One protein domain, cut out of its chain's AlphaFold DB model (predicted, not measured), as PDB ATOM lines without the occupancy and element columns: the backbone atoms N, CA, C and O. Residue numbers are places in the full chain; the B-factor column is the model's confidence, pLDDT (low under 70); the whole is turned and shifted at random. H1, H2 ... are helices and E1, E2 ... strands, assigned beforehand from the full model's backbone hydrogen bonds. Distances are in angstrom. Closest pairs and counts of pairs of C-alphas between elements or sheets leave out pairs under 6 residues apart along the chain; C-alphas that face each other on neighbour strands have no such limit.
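What this domain is: This is residues 138 to 195 of the 195 residues of a protein of Vibrio variabilis (UniProt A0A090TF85). A small ribbon of two parallel strands, E1 and E2, has the helix H2 packed on it, while the longer helix H1 is set off from this strand-and-helix part, near E1, and the chain folds back from H1 into E1. Residues 152 to 157, of which 152 and 153 belong to H1, stick out free at one end of the long axis. The printed part has 58 residues with two named helices and two named strands, in the order H1, E1, H2, E2; the class is mixed, helices and strands. The whole is compact by its radius of gyration of the C-alphas, 11.3 A, yet its outline is elongated, with spans of 32 by 19 by 19 A.

How they stand to each other: Begin with the sheet, where strand E1, residues 161 to 166, and strand E2, residues 190 to 192, are parallel neighbours at 45 degrees between their directions. Look at C-alphas 163 and 191, which face each other at 4.7 A. N 191 and O 162 are within hydrogen-bond range at 2.8 A, and so are N 164 and O 191 at 3.1 A. Between these strands along the chain comes helix H2, residues 171 to 181, and E1, H2 and E2 make a strand-helix-strand unit, two parallel neighbour strands with a helix between them, with a right-handed crossover. The closest C-alphas of E1 and H2 are those of Pro 166 and Ala 173, 5.6 A apart. Those of H2 and E2 are Ala 181 and Tyr 190, 4.8 A apart. Helix H1, residues 141 to 153, is near E1, with 5 pairs of C-alphas within 10 A. H1 and H2 are close but not clearly touching, the closest C-alphas being those of His 141 and Leu 176 at 7.8 A. They run the same way at a shallow tilt of 33 degrees, only just short of steep. H1 and E2 are apart. In both H1 and H2 every O i to N i+4 pair is within hydrogen-bond range.

Where its parts are: Find C-alpha 161 at (98.042, 109.985, 169.295); from there E1 runs 16.2 A to Pro 166. H2 spans 15.1 A from Glu 171 to Ala 181. E2 ends at C-alpha 192, (107.602, 106.148, 169.054). For H1, start at C-alpha 141, (104.052, 91.425, 165.900), and go 18.7 A to Asn 153.

The domain as a whole: The two C-alphas farthest apart are those of Glu 155 and Glu 171, at 32.8 A. The printed part has no cut and ends at residue 195, the chain's last. The link from E1 to H2 is tight, and those from H1 to E1 and from H2 to E2 are short. The mean pLDDT of the printed part is 77.3, and residues 182 to 195, which include E2, are under 70.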
ATOM      1  N   VAL A 138     104.451  96.855 173.071       87.50
ATOM      2  CA  VAL A 138     104.781  95.947 171.965       87.50
ATOM      3  C   VAL A 138     106.041  95.143 172.287       87.50
ATOM      4  O   VAL A 138     107.113  95.694 172.540       87.50
ATOM      5  N   GLY A 139     105.936  93.817 172.245       85.31
ATOM      6  CA  GLY A 139     107.075  92.891 172.293       85.31
ATOM      7  C   GLY A 139     107.171  92.000 171.053       85.31
ATOM      8  O   GLY A 139     108.246  91.503 170.712       85.31
ATOM      9  N   THR A 140     106.051  91.808 170.362       87.81
ATOM     10  CA  THR A 140     105.871  90.901 169.231       87.81
ATOM     11  C   THR A 140     104.987  91.540 168.161       87.81
ATOM     12  O   THR A 140     104.329  92.547 168.402       87.81
ATOM     13  N   HIS A 141     104.952  90.952 166.961       88.25
ATOM     14  CA  HIS A 141     104.052  91.425 165.900       88.25
ATOM     15  C   HIS A 141     102.577  91.270 166.285       88.25
ATOM     16  O   HIS A 141     101.776  92.143 165.986       88.25
ATOM     17  N   LYS A 142     102.255  90.223 167.053       89.88
ATOM     18  CA  LYS A 142     100.903  89.981 167.555       89.88
ATOM     19  C   LYS A 142     100.377  91.145 168.396       89.88
ATOM     20  O   LYS A 142      99.188  91.423 168.358       89.88
ATOM     21  N   ASP A 143     101.241  91.839 169.134       89.44
ATOM     22  CA  ASP A 143     100.822  93.007 169.917       89.44
ATOM     23  C   ASP A 143     100.384  94.161 169.000       89.44
ATOM     24  O   ASP A 143      99.419  94.858 169.285       89.44
ATOM     25  N   ILE A 144     101.043  94.315 167.848       89.00
ATOM     26  CA  ILE A 144     100.642  95.291 166.828       89.00
ATOM     27  C   ILE A 144      99.306  94.878 166.204       89.00
ATOM     28  O   ILE A 144      98.409  95.710 166.102       89.00
ATOM     29  N   ASP A 145      99.135  93.600 165.860       90.50
ATOM     30  CA  ASP A 145      97.868  93.082 165.321       90.50
ATOM     31  C   ASP A 145      96.705  93.311 166.304       90.50
ATOM     32  O   ASP A 145      95.641  93.791 165.914       90.50
ATOM     33  N   ASN A 146      96.932  93.066 167.600       91.31
ATOM     34  CA  ASN A 146      95.950  93.332 168.654       91.31
ATOM     35  C   ASN A 146      95.599  94.828 168.749       91.31
ATOM     36  O   ASN A 146      94.446  95.177 168.996       91.31
ATOM     37  N   LEU A 147      96.578  95.723 168.575       91.25
ATOM     38  CA  LEU A 147      96.325  97.163 168.532       91.25
ATOM     39  C   LEU A 147      95.467  97.544 167.320       91.25
ATOM     40  O   LEU A 147      94.554  98.351 167.469       91.25
ATOM     41  N   HIS A 148      95.720  96.965 166.143       90.38
ATOM     42  CA  HIS A 148      94.875  97.191 164.967       90.38
ATOM     43  C   HIS A 148      93.435  96.760 165.212       90.38
ATOM     44  O   HIS A 148      92.517  97.537 164.961       90.38
ATOM     45  N   GLU A 149      93.242  95.552 165.737       91.44
ATOM     46  CA  GLU A 149      91.915  95.042 166.075       91.44
ATOM     47  C   GLU A 149      91.205  95.959 167.081       91.44
ATOM     48  O   GLU A 149      90.027  96.275 166.917       91.44
ATOM     49  N   LEU A 150      91.928  96.460 168.084       92.38
ATOM     50  CA  LEU A 150      91.386  97.414 169.048       92.38
ATOM     51  C   LEU A 150      90.943  98.722 168.382       92.38
ATOM     52  O   LEU A 150      89.841  99.187 168.647       92.38
ATOM     53  N   LEU A 151      91.767  99.308 167.512       90.62
ATOM     54  CA  LEU A 151      91.451 100.580 166.850       90.62
ATOM     55  C   LEU A 151      90.320 100.460 165.817       90.62
ATOM     56  O   LEU A 151      89.686 101.459 165.497       90.62
ATOM     57  N   VAL A 152      90.054  99.256 165.302       91.12
ATOM     58  CA  VAL A 152      88.892  98.981 164.439       91.12
ATOM     59  C   VAL A 152      87.613  98.819 165.260       91.12
ATOM     60  O   VAL A 152      86.546  99.248 164.828       91.12
ATOM     61  N   ASN A 153      87.708  98.199 166.438       91.94
ATOM     62  CA  ASN A 153      86.545  97.848 167.257       91.94
ATOM     63  C   ASN A 153      86.099  98.953 168.227       91.94
ATOM     64  O   ASN A 153      85.007  98.855 168.787       91.94
ATOM     65  N   TYR A 154      86.924  99.977 168.453       93.44
ATOM     66  CA  TYR A 154      86.626 101.075 169.371       93.44
ATOM     67  C   TYR A 154      86.758 102.425 168.677       93.44
ATOM     68  O   TYR A 154      87.765 102.720 168.037       93.44
ATOM     69  N   GLU A 155      85.758 103.280 168.878       93.81
ATOM     70  CA  GLU A 155      85.831 104.673 168.455       93.81
ATOM     71  C   GLU A 155      86.877 105.431 169.282       93.81
ATOM     72  O   GLU A 155      86.974 105.294 170.504       93.81
ATOM     73  N   THR A 156      87.662 106.252 168.593       94.44
ATOM     74  CA  THR A 156      88.679 107.127 169.181       94.44
ATOM     75  C   THR A 156      88.569 108.513 168.557       94.44
ATOM     76  O   THR A 156      87.892 108.701 167.542       94.44
ATOM     77  N   LYS A 157      89.217 109.512 169.160       92.56
ATOM     78  CA  LYS A 157      89.281 110.849 168.558       92.56
ATOM     79  C   LYS A 157      90.024 110.799 167.227       92.56
ATOM     80  O   LYS A 157      91.014 110.088 167.090       92.56
ATOM     81  N   SER A 158      89.606 111.629 166.276       89.62
ATOM     82  CA  SER A 158      90.267 111.737 164.969       89.62
ATOM     83  C   SER A 158      91.731 112.182 165.057       89.62
ATOM     84  O   SER A 158      92.511 111.900 164.158       89.62
ATOM     85  N   ASP A 159      92.098 112.896 166.122       91.44
ATOM     86  CA  ASP A 159      93.446 113.400 166.393       91.44
ATOM     87  C   ASP A 159      94.180 112.603 167.486       91.44
ATOM     88  O   ASP A 159      95.193 113.068 168.018       91.44
ATOM     89  N   VAL A 160      93.688 111.404 167.831       94.25
ATOM     90  CA  VAL A 160      94.303 110.564 168.862       94.25
ATOM     91  C   VAL A 160      95.748 110.229 168.497       94.25
ATOM     92  O   VAL A 160      96.071 109.792 167.391       94.25
ATOM     93  N   VAL A 161      96.654 110.409 169.456       94.19
ATOM     94  CA  VAL A 161      98.042 109.985 169.295       94.19
ATOM     95  C   VAL A 161      98.125 108.490 169.550       94.19
ATOM     96  O   VAL A 161      97.839 108.038 170.652       94.19
ATOM     97  N   VAL A 162      98.571 107.706 168.573       92.81
ATOM     98  CA  VAL A 162      98.843 106.281 168.797       92.81
ATOM     99  C   VAL A 162     100.340 106.087 168.994       92.81
ATOM    100  O   VAL A 162     101.134 106.312 168.083       92.81
ATOM    101  N   ALA A 163     100.728 105.686 170.199       90.94
ATOM    102  CA  ALA A 163     102.107 105.472 170.596       90.94
ATOM    103  C   ALA A 163     102.406 103.984 170.787       90.94
ATOM    104  O   ALA A 163     101.662 103.263 171.454       90.94
ATOM    105  N   LEU A 164     103.528 103.525 170.234       89.88
ATOM    106  CA  LEU A 164     104.048 102.183 170.488       89.88
ATOM    107  C   LEU A 164     105.176 102.270 171.526       89.88
ATOM    108  O   LEU A 164     106.105 103.070 171.373       89.88
ATOM    109  N   GLN A 165     105.102 101.438 172.565       85.69
ATOM    110  CA  GLN A 165     106.082 101.377 173.650       85.69
ATOM    111  C   GLN A 165     106.717  99.982 173.687       85.69
ATOM    112  O   GLN A 165     106.001  98.997 173.846       85.69
ATOM    113  N   PRO A 166     108.042  99.828 173.553       84.19
ATOM    114  CA  PRO A 166     108.658  98.508 173.632       84.19
ATOM    115  C   PRO A 166     108.492  97.908 175.039       84.19
ATOM    116  O   PRO A 166     108.806  98.550 176.035       84.19
ATOM    117  N   ILE A 167     108.045  96.649 175.134       81.25
ATOM    118  CA  ILE A 167     107.879  95.939 176.427       81.25
ATOM    119  C   ILE A 167     109.230  95.693 177.122       81.25
ATOM    120  O   ILE A 167     109.297  95.480 178.331       81.25
ATOM    121  N   SER A 168     110.329  95.701 176.368       77.12
ATOM    122  CA  SER A 168     111.677  95.573 176.918       77.12
ATOM    123  C   SER A 168     112.656  96.428 176.131       77.12
ATOM    124  O   SER A 168     112.497  96.578 174.924       77.12
ATOM    125  N   GLN A 169     113.736  96.861 176.778       75.62
ATOM    126  CA  GLN A 169     114.845  97.567 176.124       75.62
ATOM    127  C   GLN A 169     115.724  96.651 175.245       75.62
ATOM    128  O   GLN A 169     116.784  97.061 174.774       75.62
ATOM    129  N   LYS A 170     115.319  95.393 175.017       77.81
ATOM    130  CA  LYS A 170     116.040  94.485 174.119       77.81
ATOM    131  C   LYS A 170     115.951  95.008 172.690       77.81
ATOM    132  O   LYS A 170     114.861  95.308 172.207       77.81
ATOM    133  N   GLU A 171     117.079  94.978 171.988       79.00
ATOM    134  CA  GLU A 171     117.226  95.476 170.616       79.00
ATOM    135  C   GLU A 171     116.116  94.989 169.674       79.00
ATOM    136  O   GLU A 171     115.561  95.769 168.906       79.00
ATOM    137  N   ARG A 172     115.709  93.716 169.784       79.94
ATOM    138  CA  ARG A 172     114.623  93.150 168.973       79.94
ATOM    139  C   ARG A 172     113.283  93.874 169.161       79.94
ATOM    140  O   ARG A 172     112.606  94.118 168.166       79.94
ATOM    141  N   ALA A 173     112.885  94.171 170.399       75.19
ATOM    142  CA  ALA A 173     111.616  94.843 170.686       75.19
ATOM    143  C   ALA A 173     111.685  96.309 170.242       75.19
ATOM    144  O   ALA A 173     110.820  96.767 169.501       75.19
ATOM    145  N   THR A 174     112.774  97.002 170.576       77.12
ATOM    146  CA  THR A 174     113.024  98.383 170.148       77.12
ATOM    147  C   THR A 174     113.020  98.525 168.623       77.12
ATOM    148  O   THR A 174     112.329  99.383 168.078       77.12
ATOM    149  N   ALA A 175     113.719  97.641 167.905       80.00
ATOM    150  CA  ALA A 175     113.785  97.663 166.445       80.00
ATOM    151  C   ALA A 175     112.457  97.285 165.773       80.00
ATOM    152  O   ALA A 175     112.224  97.688 164.632       80.00
ATOM    153  N   LEU A 176     111.611  96.483 166.429       79.56
ATOM    154  CA  LEU A 176     110.257  96.203 165.953       79.56
ATOM    155  C   LEU A 176     109.397  97.464 166.052       79.56
ATOM    156  O   LEU A 176     108.842  97.890 165.045       79.56
ATOM    157  N   VAL A 177     109.351  98.085 167.231       79.31
ATOM    158  CA  VAL A 177     108.587  99.315 167.469       79.31
ATOM    159  C   VAL A 177     109.031 100.422 166.519       79.31
ATOM    160  O   VAL A 177     108.187 101.042 165.883       79.31
ATOM    161  N   TRP A 178     110.338 100.619 166.346       76.19
ATOM    162  CA  TRP A 178     110.877 101.617 165.422       76.19
ATOM    163  C   TRP A 178     110.445 101.365 163.973       76.19
ATOM    164  O   TRP A 178     109.961 102.266 163.292       76.19
ATOM    165  N   ARG A 179     110.572 100.120 163.494       78.00
ATOM    166  CA  ARG A 179     110.165  99.751 162.129       78.00
ATOM    167  C   ARG A 179     108.665  99.901 161.902       78.00
ATOM    168  O   ARG A 179     108.274 100.270 160.800       78.00
ATOM    169  N   SER A 180     107.851  99.603 162.909       73.88
ATOM    170  CA  SER A 180     106.398  99.746 162.828       73.88
ATOM    171  C   SER A 180     105.961 101.203 162.939       73.88
ATOM    172  O   SER A 180     105.083 101.611 162.198       73.88
ATOM    173  N   ALA A 181     106.620 102.013 163.771       71.06
ATOM    174  CA  ALA A 181     106.320 103.438 163.897       71.06
ATOM    175  C   ALA A 181     106.624 104.226 162.609       71.06
ATOM    176  O   ALA A 181     105.935 105.187 162.287       71.06
ATOM    177  N   LEU A 182     107.633 103.793 161.843       62.38
ATOM    178  CA  LEU A 182     107.980 104.374 160.539       62.38
ATOM    179  C   LEU A 182     107.062 103.933 159.391       62.38
ATOM    180  O   LEU A 182     107.124 104.514 158.308       62.38
ATOM    181  N   LYS A 183     106.251 102.891 159.590       59.12
ATOM    182  CA  LYS A 183     105.282 102.425 158.601       59.12
ATOM    183  C   LYS A 183     103.911 102.970 158.978       59.12
ATOM    184  O   LYS A 183     103.335 102.564 159.981       59.12
ATOM    185  N   THR A 184     103.367 103.859 158.159       51.47
ATOM    186  CA  THR A 184     101.940 104.181 158.215       51.47
ATOM    187  C   THR A 184     101.152 102.908 157.923       51.47
ATOM    188  O   THR A 184     101.385 102.243 156.912       51.47
ATOM    189  N   ILE A 185     100.232 102.551 158.813       47.53
ATOM    190  CA  ILE A 185      99.226 101.526 158.544       47.53
ATOM    191  C   ILE A 185      97.886 102.264 158.583       47.53
ATOM    192  O   ILE A 185      97.327 102.488 159.651       47.53
ATOM    193  N   GLY A 186      97.433 102.720 157.411       51.03
ATOM    194  CA  GLY A 186      96.316 103.666 157.266       51.03
ATOM    195  C   GLY A 186      96.739 105.139 157.389       51.03
ATOM    196  O   GLY A 186      97.914 105.459 157.210       51.03
ATOM    197  N   ASP A 187      95.780 106.021 157.702       41.44
ATOM    198  CA  ASP A 187      95.978 107.477 157.861       41.44
ATOM    199  C   ASP A 187      96.588 107.883 159.223       41.44
ATOM    200  O   ASP A 187      96.912 109.050 159.446       41.44
ATOM    201  N   SER A 188      96.786 106.933 160.144       46.44
ATOM    202  CA  SER A 188      97.301 107.201 161.492       46.44
ATOM    203  C   SER A 188      98.829 107.075 161.554       46.44
ATOM    204  O   SER A 188      99.392 105.993 161.372       46.44
ATOM    205  N   LEU A 189      99.521 108.181 161.855       52.88
ATOM    206  CA  LEU A 189     100.953 108.173 162.175       52.88
ATOM    207  C   LEU A 189     101.183 107.629 163.593       52.88
ATOM    208  O   LEU A 189     100.798 108.257 164.581       52.88
ATOM    209  N   TYR A 190     101.872 106.495 163.697       57.59
ATOM    210  CA  TYR A 190     102.361 105.979 164.973       57.59
ATOM    211  C   TYR A 190     103.520 106.838 165.494       57.59
ATOM    212  O   TYR A 190     104.478 107.115 164.771       57.59
ATOM    213  N   LYS A 191     103.476 107.221 166.772       59.12
ATOM    214  CA  LYS A 191     104.607 107.856 167.460       59.12
ATOM    215  C   LYS A 191     105.398 106.817 168.248       59.12
ATOM    216  O   LYS A 191     104.847 105.926 168.891       59.12
ATOM    217  N   TYR A 192     106.718 106.929 168.199       46.88
ATOM    218  CA  TYR A 192     107.602 106.148 169.054       46.88
ATOM    219  C   TYR A 192     107.700 106.808 170.431       46.88
ATOM    220  O   TYR A 192     107.948 108.011 170.512       46.88
ATOM    221  N   THR A 193     107.543 106.028 171.502       49.75
ATOM    222  CA  THR A 193     107.797 106.495 172.872       49.75
ATOM    223  C   THR A 193     108.881 105.631 173.508       49.75
ATOM    224  O   THR A 193     108.753 104.410 173.585       49.75
ATOM    225  N   ASN A 194     109.978 106.272 173.910       33.84
ATOM    226  CA  ASN A 194     111.082 105.661 174.647       33.84
ATOM    227  C   ASN A 194     111.127 106.349 176.011       33.84
ATOM    228  O   ASN A 194     111.826 107.348 176.178       33.84
ATOM    229  N   ILE A 195     110.279 105.890 176.926       39.44
ATOM    230  CA  ILE A 195     110.298 106.314 178.328       39.44
ATOM    231  C   ILE A 195     110.710 105.097 179.143       39.44
ATOM    232  O   ILE A 195     110.095 104.028 178.915       39.44
TER     233      ILE A 195